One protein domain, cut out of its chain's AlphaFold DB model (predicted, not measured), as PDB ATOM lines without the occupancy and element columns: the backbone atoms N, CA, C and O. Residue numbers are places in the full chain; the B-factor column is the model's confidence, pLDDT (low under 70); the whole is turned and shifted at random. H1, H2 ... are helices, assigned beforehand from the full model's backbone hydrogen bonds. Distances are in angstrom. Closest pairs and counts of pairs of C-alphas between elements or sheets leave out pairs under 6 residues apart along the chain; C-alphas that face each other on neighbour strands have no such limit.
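AT A GLANCE: This is residues 45 to 153 of the 153 residues of an uncharacterized protein of Pelomonas sp. Root1237 (UniProt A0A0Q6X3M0). Two helical hairpins, H1 with H2 and H3 with H4, are laid one on the other; three long helices, H1, H3 and H4, form a bundle, and the short H2 folds back beside part of H1. A long loop, residues 83 to 107, joins the two hairpins. The printed part has 109 residues with four named helices, in the order H1, H2, H3, H4, and no named strand; its class is all helix. The whole is compact, with a radius of gyration of the C-alphas of 13.5 A, and spans 39 by 29 by 23 A.

HOW THE PARTS SIT: H1, residues 47 to 68, is the hub and touches the three other helices. H2, residues 73 to 82, touches residues 54 to 62 of H1 alone, and the two are a hairpin running opposite ways at a shallow tilt of 9 degrees; their closest C-alphas, of Leu 54 and Trp 82, are 7.1 A apart. H3, residues 108 to 126, touches H1 at a steep tilt of 41 degrees, the same way; their closest C-alphas, of Gly 51 and Phe 116, are 4.1 A apart. H4, residues 131 to 151, forms a hairpin with H3, at a shallow tilt of 24 degrees, opposite ways; the closest C-alphas, of Ser 124 and Ala 133, are 4.6 A apart. H4 touches H1 with residues 132 to 136 alone, the closest C-alphas being those of Trp 63 and Leu 132 at 6.6 A. H2 and H4 are close but not clearly touching, with the closest C-alphas, of Leu 79 and Ala 139, 7.7 A apart. H2 and H3 are apart. In H1, H3 and H4 every O i to N i+4 pair is within hydrogen-bond range; in H2 it is 5 of 6.

IN THESE COORDINATES: H1 begins with C-alpha 47 at (288.994, 273.636, 266.496) and measures 31.5 A from first to last C-alpha. H2 measures 14.7 A, and H3 27.4 A from C-alpha 108 at (293.928, 275.991, 265.511). H4 measures 30.8 A and ends with C-alpha 151 at (302.195, 272.377, 258.552).

THE WHOLE: The two C-alphas farthest apart are those of Pro 102 and Gly 129, 41.5 A. The printed part has no cut, and residue 153 is the chain's last. The links H1 to H2 and H3 to H4 are tight; the link H2 to H3 is long, with 25 residues. The mean pLDDT of the printed part is 85.0, and residues 71 to 72 and 152 to 153 are under 70.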
ATOM      1  N   LEU A  45     284.285 275.365 271.383       72.25
ATOM      2  CA  LEU A  45     284.511 274.027 270.843       72.25
ATOM      3  C   LEU A  45     285.968 273.900 270.378       72.25
ATOM      4  O   LEU A  45     286.495 274.851 269.790       72.25
ATOM      5  N   PRO A  46     286.616 272.745 270.595       84.12
ATOM      6  CA  PRO A  46     287.945 272.531 270.051       84.12
ATOM      7  C   PRO A  46     287.939 272.708 268.519       84.12
ATOM      8  O   PRO A  46     286.936 272.358 267.877       84.12
ATOM      9  N   PRO A  47     289.004 273.254 267.909       87.88
ATOM     10  CA  PRO A  47     288.994 273.636 266.496       87.88
ATOM     11  C   PRO A  47     288.656 272.491 265.535       87.88
ATOM     12  O   PRO A  47     287.965 272.704 264.540       87.88
ATOM     13  N   GLU A  48     289.061 271.260 265.847       87.06
ATOM     14  CA  GLU A  48     288.706 270.066 265.082       87.06
ATOM     15  C   GLU A  48     287.199 269.773 265.103       87.06
ATOM     16  O   GLU A  48     286.624 269.373 264.089       87.06
ATOM     17  N   HIS A  49     286.520 270.041 266.220       87.62
ATOM     18  CA  HIS A  49     285.067 269.894 266.316       87.62
ATOM     19  C   HIS A  49     284.346 270.996 265.537       87.62
ATOM     20  O   HIS A  49     283.334 270.719 264.893       87.62
ATOM     21  N   ILE A  50     284.891 272.219 265.530       88.44
ATOM     22  CA  ILE A  50     284.390 273.311 264.681       88.44
ATOM     23  C   ILE A  50     284.503 272.916 263.205       88.44
ATOM     24  O   ILE A  50     283.528 273.017 262.462       88.44
ATOM     25  N   GLY A  51     285.663 272.401 262.787       90.44
ATOM     26  CA  GLY A  51     285.883 271.913 261.426       90.44
ATOM     27  C   GLY A  51     284.901 270.813 261.026       90.44
ATOM     28  O   GLY A  51     284.301 270.878 259.955       90.44
ATOM     29  N   ALA A  52     284.681 269.831 261.901       90.44
ATOM     30  CA  ALA A  52     283.719 268.760 261.656       90.44
ATOM     31  C   ALA A  52     282.274 269.281 261.545       90.44
ATOM     32  O   ALA A  52     281.519 268.839 260.680       90.44
ATOM     33  N   ALA A  53     281.883 270.242 262.382       89.75
ATOM     34  CA  ALA A  53     280.555 270.838 262.313       89.75
ATOM     35  C   ALA A  53     280.363 271.650 261.014       89.75
ATOM     36  O   ALA A  53     279.343 271.502 260.347       89.75
ATOM     37  N   LEU A  54     281.372 272.418 260.580       90.56
ATOM     38  CA  LEU A  54     281.342 273.123 259.289       90.56
ATOM     39  C   LEU A  54     281.245 272.158 258.103       90.56
ATOM     40  O   LEU A  54     280.532 272.432 257.140       90.56
ATOM     41  N   ALA A  55     281.937 271.021 258.170       91.62
ATOM     42  CA  ALA A  55     281.846 269.969 257.161       91.62
ATOM     43  C   ALA A  55     280.438 269.368 257.077       91.62
ATOM     44  O   ALA A  55     279.951 269.111 255.978       91.62
ATOM     45  N   GLN A  56     279.770 269.172 258.216       91.12
ATOM     46  CA  GLN A  56     278.387 268.700 258.250       91.12
ATOM     47  C   GLN A  56     277.435 269.705 257.582       91.12
ATOM     48  O   GLN A  56     276.623 269.299 256.752       91.12
ATOM     49  N   GLU A  57     277.566 271.000 257.884       89.44
ATOM     50  CA  GLU A  57     276.761 272.051 257.244       89.44
ATOM     51  C   GLU A  57     277.041 272.152 255.743       89.44
ATOM     52  O   GLU A  57     276.116 272.211 254.932       89.44
ATOM     53  N   PHE A  58     278.314 272.095 255.346       90.19
ATOM     54  CA  PHE A  58     278.695 272.082 253.938       90.19
ATOM     55  C   PHE A  58     278.097 270.873 253.211       90.19
ATOM     56  O   PHE A  58     277.493 271.023 252.153       90.19
ATOM     57  N   ALA A  59     278.203 269.670 253.774       89.62
ATOM     58  CA  ALA A  59     277.623 268.476 253.168       89.62
ATOM     59  C   ALA A  59     276.094 268.563 253.059       89.62
ATOM     60  O   ALA A  59     275.530 268.173 252.037       89.62
ATOM     61  N   HIS A  60     275.427 269.123 254.070       88.00
ATOM     62  CA  HIS A  60     273.988 269.362 254.035       88.00
ATOM     63  C   HIS A  60     273.611 270.338 252.910       88.00
ATOM     64  O   HIS A  60     272.740 270.023 252.098       88.00
ATOM     65  N   MET A  61     274.310 271.471 252.779       85.44
ATOM     66  CA  MET A  61     274.071 272.409 251.677       85.44
ATOM     67  C   MET A  61     274.357 271.784 250.307       85.44
ATOM     68  O   MET A  61     273.642 272.070 249.345       85.44
ATOM     69  N   ALA A  62     275.359 270.904 250.213       86.50
ATOM     70  CA  ALA A  62     275.727 270.232 248.969       86.50
ATOM     71  C   ALA A  62     274.623 269.268 248.556       86.50
ATOM     72  O   ALA A  62     274.198 269.268 247.404       86.50
ATOM     73  N   TRP A  63     274.121 268.497 249.519       87.06
ATOM     74  CA  TRP A  63     273.021 267.569 249.321       87.06
ATOM     75  C   TRP A  63     271.730 268.290 248.905       87.06
ATOM     76  O   TRP A  63     271.099 267.903 247.922       87.06
ATOM     77  N   VAL A  64     271.356 269.378 249.593       86.62
ATOM     78  CA  VAL A  64     270.164 270.174 249.244       86.62
ATOM     79  C   VAL A  64     270.306 270.780 247.848       86.62
ATOM     80  O   VAL A  64     269.370 270.722 247.049       86.62
ATOM     81  N   SER A  65     271.477 271.335 247.536       83.19
ATOM     82  CA  SER A  65     271.735 271.967 246.240       83.19
ATOM     83  C   SER A  65     271.695 270.962 245.092       83.19
ATOM     84  O   SER A  65     271.077 271.250 244.068       83.19
ATOM     85  N   ASP A  66     272.285 269.776 245.276       81.38
ATOM     86  CA  ASP A  66     272.214 268.667 244.317       81.38
ATOM     87  C   ASP A  66     270.757 268.252 244.072       81.38
ATOM     88  O   ASP A  66     270.315 268.129 242.928       81.38
ATOM     89  N   ARG A  67     269.956 268.144 245.141       82.88
ATOM     90  CA  ARG A  67     268.558 267.712 245.040       82.88
ATOM     91  C   ARG A  67     267.640 268.734 244.372       82.88
ATOM     92  O   ARG A  67     266.673 268.343 243.721       82.88
ATOM     93  N   LEU A  68     267.928 270.020 244.547       84.38
ATOM     94  CA  LEU A  68     267.143 271.128 243.997       84.38
ATOM     95  C   LEU A  68     267.695 271.655 242.661       84.38
ATOM     96  O   LEU A  68     267.119 272.584 242.096       84.38
ATOM     97  N   GLY A  69     268.793 271.086 242.149       78.38
ATOM     98  CA  GLY A  69     269.438 271.538 240.913       78.38
ATOM     99  C   GLY A  69     269.985 272.968 240.996       78.38
ATOM    100  O   GLY A  69     270.019 273.676 239.988       78.38
ATOM    101  N   LEU A  70     270.368 273.420 242.194       79.88
ATOM    102  CA  LEU A  70     270.848 274.782 242.432       79.88
ATOM    103  C   LEU A  70     272.306 274.954 241.982       79.88
ATOM    104  O   LEU A  70     273.105 274.017 241.964       79.88
ATOM    105  N   ASN A  71     272.662 276.185 241.604       68.19
ATOM    106  CA  ASN A  71     273.999 276.507 241.116       68.19
ATOM    107  C   ASN A  71     275.040 276.445 242.249       68.19
ATOM    108  O   ASN A  71     274.988 277.207 243.208       68.19
ATOM    109  N   TRP A  72     276.033 275.582 242.072       67.81
ATOM    110  CA  TRP A  72     277.144 275.295 242.985       67.81
ATOM    111  C   TRP A  72     278.194 276.416 243.101       67.81
ATOM    112  O   TRP A  72     279.082 276.344 243.950       67.81
ATOM    113  N   LYS A  73     278.137 277.458 242.261       70.00
ATOM    114  CA  LYS A  73     279.151 278.527 242.245       70.00
ATOM    115  C   LYS A  73     279.197 279.335 243.547       70.00
ATOM    116  O   LYS A  73     280.287 279.687 243.991       70.00
ATOM    117  N   THR A  74     278.044 279.609 244.160       71.06
ATOM    118  CA  THR A  74     277.956 280.284 245.471       71.06
ATOM    119  C   THR A  74     278.529 279.409 246.580       71.06
ATOM    120  O   THR A  74     279.283 279.885 247.417       71.06
ATOM    121  N   MET A  75     278.306 278.101 246.499       73.00
ATOM    122  CA  MET A  75     278.814 277.143 247.475       73.00
ATOM    123  C   MET A  75     280.349 277.039 247.489       73.00
ATOM    124  O   MET A  75     280.960 276.817 248.531       73.00
ATOM    125  N   GLY A  76     280.998 277.239 246.337       75.75
ATOM    126  CA  GLY A  76     282.457 277.360 246.271       75.75
ATOM    127  C   GLY A  76     282.990 278.592 247.014       75.75
ATOM    128  O   GLY A  76     284.062 278.522 247.608       75.75
ATOM    129  N   GLN A  77     282.234 279.693 247.023       79.31
ATOM    130  CA  GLN A  77     282.579 280.899 247.783       79.31
ATOM    131  C   GLN A  77     282.369 280.682 249.284       79.31
ATOM    132  O   GLN A  77     283.238 281.062 250.065       79.31
ATOM    133  N   ASP A  78     281.285 280.005 249.674       80.44
ATOM    134  CA  ASP A  78     281.045 279.618 251.069       80.44
ATOM    135  C   ASP A  78     282.157 278.697 251.583       80.44
ATOM    136  O   ASP A  78     282.675 278.901 252.675       80.44
ATOM    137  N   LEU A  79     282.618 277.743 250.765       82.81
ATOM    138  CA  LEU A  79     283.776 276.911 251.100       82.81
ATOM    139  C   LEU A  79     285.047 277.745 251.302       82.81
ATOM    140  O   LEU A  79     285.808 277.481 252.232       82.81
ATOM    141  N   ASP A  80     285.287 278.747 250.446       83.31
ATOM    142  CA  ASP A  80     286.429 279.649 250.608       83.31
ATOM    143  C   ASP A  80     286.357 280.474 251.899       83.31
ATOM    144  O   ASP A  80     287.399 280.850 252.434       83.31
ATOM    145  N   ASP A  81     285.152 280.833 252.335       85.62
ATOM    146  CA  ASP A  81     284.928 281.654 253.519       85.62
ATOM    147  C   ASP A  81     284.981 280.805 254.799       85.62
ATOM    148  O   ASP A  81     285.645 281.195 255.760       85.62
ATOM    149  N   TRP A  82     284.364 279.622 254.802       86.12
ATOM    150  CA  TRP A  82     284.247 278.755 255.982       86.12
ATOM    151  C   TRP A  82     285.508 277.924 256.227       86.12
ATOM    152  O   TRP A  82     285.817 277.592 257.367       86.12
ATOM    153  N   CYS A  83     286.244 277.581 255.167       85.31
ATOM    154  CA  CYS A  83     287.455 276.764 255.226       85.31
ATOM    155  C   CYS A  83     288.548 277.357 254.304       85.31
ATOM    156  O   CYS A  83     288.894 276.779 253.265       85.31
ATOM    157  N   PRO A  84     289.077 278.555 254.635       82.81
ATOM    158  CA  PRO A  84     289.968 279.302 253.752       82.81
ATOM    159  C   PRO A  84     291.361 278.683 253.646       82.81
ATOM    160  O   PRO A  84     291.903 278.148 254.604       82.81
ATOM    161  N   THR A  85     292.017 278.882 252.505       81.06
ATOM    162  CA  THR A  85     293.477 278.761 252.404       81.06
ATOM    163  C   THR A  85     294.127 280.078 252.838       81.06
ATOM    164  O   THR A  85     293.636 281.168 252.520       81.06
ATOM    165  N   GLN A  86     295.245 280.014 253.572       76.81
ATOM    166  CA  GLN A  86     295.965 281.232 253.963       76.81
ATOM    167  C   GLN A  86     296.408 282.039 252.727       76.81
ATOM    168  O   GLN A  86     296.800 281.444 251.723       76.81
ATOM    169  N   PRO A  87     296.379 283.388 252.785       78.19
ATOM    170  CA  PRO A  87     296.231 284.241 253.976       78.19
ATOM    171  C   PRO A  87     294.788 284.693 254.291       78.19
ATOM    172  O   PRO A  87     294.603 285.623 255.077       78.19
ATOM    173  N   ARG A  88     293.757 284.107 253.669       82.62
ATOM    174  CA  ARG A  88     292.368 284.560 253.849       82.62
ATOM    175  C   ARG A  88     291.878 284.268 255.278       82.62
ATOM    176  O   ARG A  88     292.120 283.189 255.811       82.62
ATOM    177  N   LYS A  89     291.192 285.242 255.891       81.75
ATOM    178  CA  LYS A  89     290.541 285.077 257.202       81.75
ATOM    179  C   LYS A  89     289.289 284.215 257.069       81.75
ATOM    180  O   LYS A  89     288.535 284.385 256.112       81.75
ATOM    181  N   ILE A  90     289.070 283.351 258.054       86.69
ATOM    182  CA  ILE A  90     287.872 282.522 258.151       86.69
ATOM    183  C   ILE A  90     286.641 283.367 258.473       86.69
ATOM    184  O   ILE A  90     286.713 284.358 259.204       86.69
ATOM    185  N   LYS A  91     285.508 282.972 257.906       87.00
ATOM    186  CA  LYS A  91     284.194 283.543 258.165       87.00
ATOM    187  C   LYS A  91     283.220 282.392 258.329       87.00
ATOM    188  O   LYS A  91     283.033 281.608 257.407       87.00
ATOM    189  N   PHE A  92     282.619 282.282 259.502       86.00
ATOM    190  CA  PHE A  92     281.623 281.251 259.744       86.00
ATOM    191  C   PHE A  92     280.284 281.571 259.062       86.00
ATOM    192  O   PHE A  92     280.034 282.732 258.714       86.00
ATOM    193  N   PRO A  93     279.431 280.549 258.859       84.38
ATOM    194  CA  PRO A  93     278.080 280.733 258.347       84.38
ATOM    195  C   PRO A  93     277.282 281.770 259.150       84.38
ATOM    196  O   PRO A  93     277.493 281.966 260.349       84.38
ATOM    197  N   VAL A  94     276.305 282.406 258.505       81.81
ATOM    198  CA  VAL A  94     275.398 283.343 259.183       81.81
ATOM    199  C   VAL A  94     274.637 282.618 260.302       81.81
ATOM    200  O   VAL A  94     274.053 281.562 260.075       81.81
ATOM    201  N   GLY A  95     274.637 283.191 261.509       79.88
ATOM    202  CA  GLY A  95     273.973 282.622 262.691       79.88
ATOM    203  C   GLY A  95     274.848 281.695 263.541       79.88
ATOM    204  O   GLY A  95     274.425 281.306 264.627       79.88
ATOM    205  N   TRP A  96     276.069 281.377 263.099       81.19
ATOM    206  CA  TRP A  96     277.053 280.697 263.939       81.19
ATOM    207  C   TRP A  96     277.673 281.644 264.977       81.19
ATOM    208  O   TRP A  96     277.698 282.862 264.761       81.19
ATOM    209  N   PRO A  97     278.205 281.109 266.096       79.19
ATOM    210  CA  PRO A  97     279.042 281.883 267.006       79.19
ATOM    211  C   PRO A  97     280.191 282.568 266.251       79.19
ATOM    212  O   PRO A  97     280.630 282.044 265.228       79.19
ATOM    213  N   PRO A  98     280.703 283.713 266.729       79.69
ATOM    214  CA  PRO A  98     281.838 284.366 266.088       79.69
ATOM    215  C   PRO A  98     283.086 283.477 266.122       79.69
ATOM    216  O   PRO A  98     283.228 282.599 266.978       79.69
ATOM    217  N   VAL A  99     284.011 283.739 265.196       79.75
ATOM    218  CA  VAL A  99     285.353 283.145 265.243       79.75
ATOM    219  C   VAL A  99     285.987 283.490 266.599       79.75
ATOM    220  O   VAL A  99     285.919 284.657 266.992       79.75
ATOM    221  N   PRO A 100     286.555 282.514 267.333       72.25
ATOM    222  CA  PRO A 100     287.167 282.785 268.628       72.25
ATOM    223  C   PRO A 100     288.267 283.849 268.516       72.25
ATOM    224  O   PRO A 100     289.186 283.698 267.717       72.25
ATOM    225  N   GLU A 101     288.173 284.907 269.327       75.69
ATOM    226  CA  GLU A 101     289.225 285.915 269.489       75.69
ATOM    227  C   GLU A 101     289.675 285.967 270.964       75.69
ATOM    228  O   GLU A 101     288.826 286.098 271.852       75.69
ATOM    229  N   PRO A 102     290.988 285.890 271.260       76.94
ATOM    230  CA  PRO A 102     292.089 285.629 270.328       76.94
ATOM    231  C   PRO A 102     292.050 284.197 269.764       76.94
ATOM    232  O   PRO A 102     291.378 283.326 270.316       76.94
ATOM    233  N   ASP A 103     292.809 283.963 268.689       81.00
ATOM    234  CA  ASP A 103     293.044 282.623 268.143       81.00
ATOM    235  C   ASP A 103     293.369 281.637 269.286       81.00
ATOM    236  O   ASP A 103     294.292 281.912 270.064       81.00
ATOM    237  N   PRO A 104     292.660 280.494 269.409       74.88
ATOM    238  CA  PRO A 104     292.769 279.622 270.582       74.88
ATOM    239  C   PRO A 104     294.201 279.158 270.881       74.88
ATOM    240  O   PRO A 104     294.604 279.058 272.038       74.88
ATOM    241  N   HIS A 105     294.967 278.860 269.830       81.31
ATOM    242  CA  HIS A 105     296.397 278.541 269.859       81.31
ATOM    243  C   HIS A 105     296.952 278.582 268.418       81.31
ATOM    244  O   HIS A 105     296.173 278.496 267.472       81.31
ATOM    245  N   PRO A 106     298.278 278.627 268.191       82.81
ATOM    246  CA  PRO A 106     298.861 278.881 266.861       82.81
ATOM    247  C   PRO A 106     298.444 277.927 265.724       82.81
ATOM    248  O   PRO A 106     298.456 278.317 264.560       82.81
ATOM    249  N   ASN A 107     298.055 276.690 266.048       85.88
ATOM    250  CA  ASN A 107     297.740 275.637 265.070       85.88
ATOM    251  C   ASN A 107     296.235 275.378 264.899       85.88
ATOM    252  O   ASN A 107     295.859 274.406 264.243       85.88
ATOM    253  N   TRP A 108     295.374 276.219 265.477       87.00
ATOM    254  CA  TRP A 108     293.928 275.991 265.511       87.00
ATOM    255  C   TRP A 108     293.318 275.850 264.107       87.00
ATOM    256  O   TRP A 108     292.456 275.006 263.876       87.00
ATOM    257  N   LEU A 109     293.819 276.612 263.129       89.31
ATOM    258  CA  LEU A 109     293.344 276.543 261.747       89.31
ATOM    259  C   LEU A 109     293.687 275.196 261.088       89.31
ATOM    260  O   LEU A 109     292.880 274.649 260.341       89.31
ATOM    261  N   ALA A 110     294.858 274.623 261.387       90.25
ATOM    262  CA  ALA A 110     295.236 273.304 260.877       90.25
ATOM    263  C   ALA A 110     294.347 272.196 261.468       90.25
ATOM    264  O   ALA A 110     293.983 271.252 260.767       90.25
ATOM    265  N   GLU A 111     293.967 272.324 262.739       90.50
ATOM    266  CA  GLU A 111     293.027 271.414 263.404       90.50
ATOM    267  C   GLU A 111     291.606 271.546 262.852       90.50
ATOM    268  O   GLU A 111     290.952 270.532 262.607       90.50
ATOM    269  N   LEU A 112     291.171 272.768 262.540       91.44
ATOM    270  CA  LEU A 112     289.912 273.013 261.841       91.44
ATOM    271  C   LEU A 112     289.891 272.327 260.471       91.44
ATOM    272  O   LEU A 112     288.953 271.591 260.168       91.44
ATOM    273  N   HIS A 113     290.942 272.490 259.663       92.38
ATOM    274  CA  HIS A 113     291.060 271.794 258.377       92.38
ATOM    275  C   HIS A 113     291.064 270.268 258.527       92.38
ATOM    276  O   HIS A 113     290.508 269.570 257.673       92.38
ATOM    277  N   LEU A 114     291.658 269.747 259.605       92.81
ATOM    278  CA  LEU A 114     291.697 268.313 259.892       92.81
ATOM    279  C   LEU A 114     290.310 267.772 260.213       92.81
ATOM    280  O   LEU A 114     289.890 266.792 259.602       92.81
ATOM    281  N   GLY A 115     289.589 268.432 261.120       91.50
ATOM    282  CA  GLY A 115     288.214 268.075 261.455       91.50
ATOM    283  C   GLY A 115     287.284 268.161 260.247       91.50
ATOM    284  O   GLY A 115     286.495 267.247 260.002       91.50
ATOM    285  N   PHE A 116     287.437 269.217 259.442       93.81
ATOM    286  CA  PHE A 116     286.665 269.419 258.220       93.81
ATOM    287  C   PHE A 116     286.917 268.308 257.192       93.81
ATOM    288  O   PHE A 116     285.976 267.675 256.716       93.81
ATOM    289  N   ALA A 117     288.189 268.016 256.896       93.94
ATOM    290  CA  ALA A 117     288.567 266.958 255.964       93.94
ATOM    291  C   ALA A 117     288.100 265.581 256.453       93.94
ATOM    292  O   ALA A 117     287.483 264.847 255.690       93.94
ATOM    293  N   ALA A 118     288.334 265.249 257.727       92.81
ATOM    294  CA  ALA A 118     287.964 263.956 258.294       92.81
ATOM    295  C   ALA A 118     286.452 263.709 258.240       92.81
ATOM    296  O   ALA A 118     286.013 262.635 257.819       92.81
ATOM    297  N   LYS A 119     285.644 264.707 258.616       92.62
ATOM    298  CA  LYS A 119     284.186 264.580 258.583       92.62
ATOM    299  C   LYS A 119     283.649 264.507 257.153       92.62
ATOM    300  O   LYS A 119     282.805 263.655 256.889       92.62
ATOM    301  N   LEU A 120     284.145 265.335 256.228       93.12
ATOM    302  CA  LEU A 120     283.736 265.248 254.823       93.12
ATOM    303  C   LEU A 120     284.141 263.924 254.177       93.12
ATOM    304  O   LEU A 120     283.350 263.377 253.419       93.12
ATOM    305  N   SER A 121     285.322 263.386 254.491       92.12
ATOM    306  CA  SER A 121     285.741 262.065 254.012       92.12
ATOM    307  C   SER A 121     284.795 260.964 254.486       92.12
ATOM    308  O   SER A 121     284.421 260.109 253.689       92.12
ATOM    309  N   ALA A 122     284.356 261.005 255.749       90.56
ATOM    310  CA  ALA A 122     283.373 260.051 256.260       90.56
ATOM    311  C   ALA A 122     282.035 260.147 255.501       90.56
ATOM    312  O   ALA A 122     281.532 259.137 255.017       90.56
ATOM    313  N   ILE A 123     281.504 261.363 255.315       89.69
ATOM    314  CA  ILE A 123     280.248 261.574 254.575       89.69
ATOM    315  C   ILE A 123     280.399 261.179 253.096       89.69
ATOM    316  O   ILE A 123     279.491 260.586 252.517       89.69
ATOM    317  N   SER A 124     281.539 261.483 252.470       91.75
ATOM    318  CA  SER A 124     281.817 261.107 251.080       91.75
ATOM    319  C   SER A 124     281.830 259.588 250.906       91.75
ATOM    320  O   SER A 124     281.184 259.070 249.996       91.75
ATOM    321  N   ALA A 125     282.472 258.861 251.829       90.38
ATOM    322  CA  ALA A 125     282.498 257.401 251.824       90.38
ATOM    323  C   ALA A 125     281.094 256.785 251.962       90.38
ATOM    324  O   ALA A 125     280.780 255.824 251.261       90.38
ATOM    325  N   GLU A 126     280.224 257.361 252.799       89.81
ATOM    326  CA  GLU A 126     278.815 256.947 252.922       89.81
ATOM    327  C   GLU A 126     278.007 257.183 251.634       89.81
ATOM    328  O   GLU A 126     277.015 256.499 251.388       89.81
ATOM    329  N   ASN A 127     278.439 258.123 250.789       86.94
ATOM    330  CA  ASN A 127     277.779 258.507 249.539       86.94
ATOM    331  C   ASN A 127     278.557 258.050 248.289       86.94
ATOM    332  O   ASN A 127     278.368 258.607 247.201       86.94
ATOM    333  N   ALA A 128     279.444 257.059 248.422       90.62
ATOM    334  CA  ALA A 128     280.334 256.625 247.351       90.62
ATOM    335  C   ALA A 128     279.579 256.288 246.049       90.62
ATOM    336  O   ALA A 128     278.545 255.621 246.050       90.62
ATOM    337  N   GLY A 129     280.118 256.751 244.916       86.88
ATOM    338  CA  GLY A 129     279.524 256.547 243.587       86.88
ATOM    339  C   GLY A 129     278.466 257.579 243.179       86.88
ATOM    340  O   GLY A 129     277.927 257.484 242.078       86.88
ATOM    341  N   THR A 130     278.183 258.581 244.017       87.56
ATOM    342  CA  THR A 130     277.247 259.672 243.697       87.56
ATOM    343  C   THR A 130     277.965 260.941 243.201       87.56
ATOM    344  O   THR A 130     279.138 261.162 243.525       87.56
ATOM    345  N   PRO A 131     277.276 261.837 242.461       86.00
ATOM    346  CA  PRO A 131     277.795 263.174 242.140       86.00
ATOM    347  C   PRO A 131     278.128 264.016 243.382       86.00
ATOM    348  O   PRO A 131     279.065 264.823 243.364       86.00
ATOM    349  N   LEU A 132     277.388 263.795 244.475       85.88
ATOM    350  CA  LEU A 132     277.638 264.415 245.770       85.88
ATOM    351  C   LEU A 132     279.017 264.023 246.310       85.88
ATOM    352  O   LEU A 132     279.808 264.917 246.603       85.88
ATOM    353  N   ALA A 133     279.351 262.729 246.359       88.50
ATOM    354  CA  ALA A 133     280.667 262.269 246.820       88.50
ATOM    355  C   ALA A 133     281.818 262.916 246.033       88.50
ATOM    356  O   ALA A 133     282.739 263.462 246.632       88.50
ATOM    357  N   ALA A 134     281.710 263.016 244.703       88.31
ATOM    358  CA  ALA A 134     282.723 263.705 243.894       88.31
ATOM    359  C   ALA A 134     282.886 265.197 244.258       88.31
ATOM    360  O   ALA A 134     283.963 265.777 244.097       88.31
ATOM    361  N   THR A 135     281.820 265.845 244.729       87.12
ATOM    362  CA  THR A 135     281.863 267.231 245.215       87.12
ATOM    363  C   THR A 135     282.515 267.324 246.586       87.12
ATOM    364  O   THR A 135     283.377 268.184 246.787       87.12
ATOM    365  N   LEU A 136     282.163 266.420 247.500       90.38
ATOM    366  CA  LEU A 136     282.763 266.353 248.830       90.38
ATOM    367  C   LEU A 136     284.260 266.024 248.744       90.38
ATOM    368  O   LEU A 136     285.059 266.698 249.386       90.38
ATOM    369  N   ASP A 137     284.670 265.106 247.867       91.19
ATOM    370  CA  ASP A 137     286.078 264.743 247.654       91.19
ATOM    371  C   ASP A 137     286.929 265.925 247.173       91.19
ATOM    372  O   ASP A 137     288.086 266.080 247.570       91.19
ATOM    373  N   ARG A 138     286.372 266.811 246.337       89.88
ATOM    374  CA  ARG A 138     287.061 268.053 245.945       89.88
ATOM    375  C   ARG A 138     287.289 268.970 247.146       89.88
ATOM    376  O   ARG A 138     288.380 269.523 247.284       89.88
ATOM    377  N   ALA A 139     286.289 269.111 248.015       90.06
ATOM    378  CA  ALA A 139     286.407 269.904 249.236       90.06
ATOM    379  C   ALA A 139     287.395 269.275 250.241       90.06
ATOM    380  O   ALA A 139     288.200 269.996 250.832       90.06
ATOM    381  N   VAL A 140     287.416 267.942 250.362       92.81
ATOM    382  CA  VAL A 140     288.414 267.194 251.147       92.81
ATOM    383  C   VAL A 140     289.825 267.485 250.645       92.81
ATOM    384  O   VAL A 140     290.678 267.900 251.427       92.81
ATOM    385  N   ASN A 141     290.072 267.313 249.342       91.88
ATOM    386  CA  ASN A 141     291.394 267.524 248.745       91.88
ATOM    387  C   ASN A 141     291.914 268.936 248.996       91.88
ATOM    388  O   ASN A 141     293.049 269.118 249.429       91.88
ATOM    389  N   ARG A 142     291.046 269.929 248.821       89.69
ATOM    390  CA  ARG A 142     291.372 271.317 249.123       89.69
ATOM    391  C   ARG A 142     291.753 271.523 250.593       89.69
ATOM    392  O   ARG A 142     292.719 272.229 250.874       89.69
ATOM    393  N   SER A 143     291.005 270.934 251.526       90.31
ATOM    394  CA  SER A 143     291.312 271.053 252.957       90.31
ATOM    395  C   SER A 143     292.647 270.385 253.305       90.31
ATOM    396  O   SER A 143     293.422 270.932 254.083       90.31
ATOM    397  N   ILE A 144     292.967 269.249 252.672       91.12
ATOM    398  CA  ILE A 144     294.265 268.564 252.798       91.12
ATOM    399  C   ILE A 144     295.414 269.435 252.265       91.12
ATOM    400  O   ILE A 144     296.476 269.506 252.894       91.12
ATOM    401  N   ASP A 145     295.215 270.117 251.135       90.75
ATOM    402  CA  ASP A 145     296.212 271.029 250.566       90.75
ATOM    403  C   ASP A 145     296.473 272.219 251.506       90.75
ATOM    404  O   ASP A 145     297.628 272.558 251.773       90.75
ATOM    405  N   ALA A 146     295.415 272.800 252.082       88.25
ATOM    406  CA  ALA A 146     295.518 273.868 253.078       88.25
ATOM    407  C   ALA A 146     296.263 273.406 254.343       88.25
ATOM    408  O   ALA A 146     297.194 274.070 254.801       88.25
ATOM    409  N   LEU A 147     295.914 272.227 254.863       88.75
ATOM    410  CA  LEU A 147     296.596 271.577 255.986       88.75
ATOM    411  C   LEU A 147     298.097 271.423 255.736       88.75
ATOM    412  O   LEU A 147     298.910 271.740 256.601       88.75
ATOM    413  N   SER A 148     298.462 270.964 254.539       87.06
ATOM    414  CA  SER A 148     299.857 270.744 254.154       87.06
ATOM    415  C   SER A 148     300.649 272.056 254.120       87.06
ATOM    416  O   SER A 148     301.792 272.096 254.570       87.06
ATOM    417  N   GLN A 149     300.037 273.143 253.643       87.06
ATOM    418  CA  GLN A 149     300.649 274.478 253.642       87.06
ATOM    419  C   GLN A 149     300.822 275.046 255.055       87.06
ATOM    420  O   GLN A 149     301.824 275.704 255.330       87.06
ATOM    421  N   LEU A 150     299.863 274.792 255.948       84.62
ATOM    422  CA  LEU A 150     299.910 275.240 257.341       84.62
ATOM    423  C   LEU A 150     300.962 274.489 258.163       84.62
ATOM    424  O   LEU A 150     301.578 275.086 259.033       84.62
ATOM    425  N   GLN A 151     301.188 273.205 257.874       75.38
ATOM    426  CA  GLN A 151     302.195 272.377 258.552       75.38
ATOM    427  C   GLN A 151     303.622 272.547 258.013       75.38
ATOM    428  O   GLN A 151     304.565 272.036 258.614       75.38
ATOM    429  N   ALA A 152     303.789 273.191 256.856       69.81
ATOM    430  CA  ALA A 152     305.098 273.479 256.267       69.81
ATOM    431  C   ALA A 152     305.751 274.757 256.831       69.81
ATOM    432  O   ALA A 152     306.885 275.064 256.463       69.81
ATOM    433  N   LYS A 153     305.032 275.501 257.676       58.03
ATOM    434  CA  LYS A 153     305.497 276.699 258.385       58.03
ATOM    435  C   LYS A 153     305.865 276.353 259.821       58.03
ATOM    436  O   LYS A 153     306.816 276.987 260.319       58.03
TER     437      LYS A 153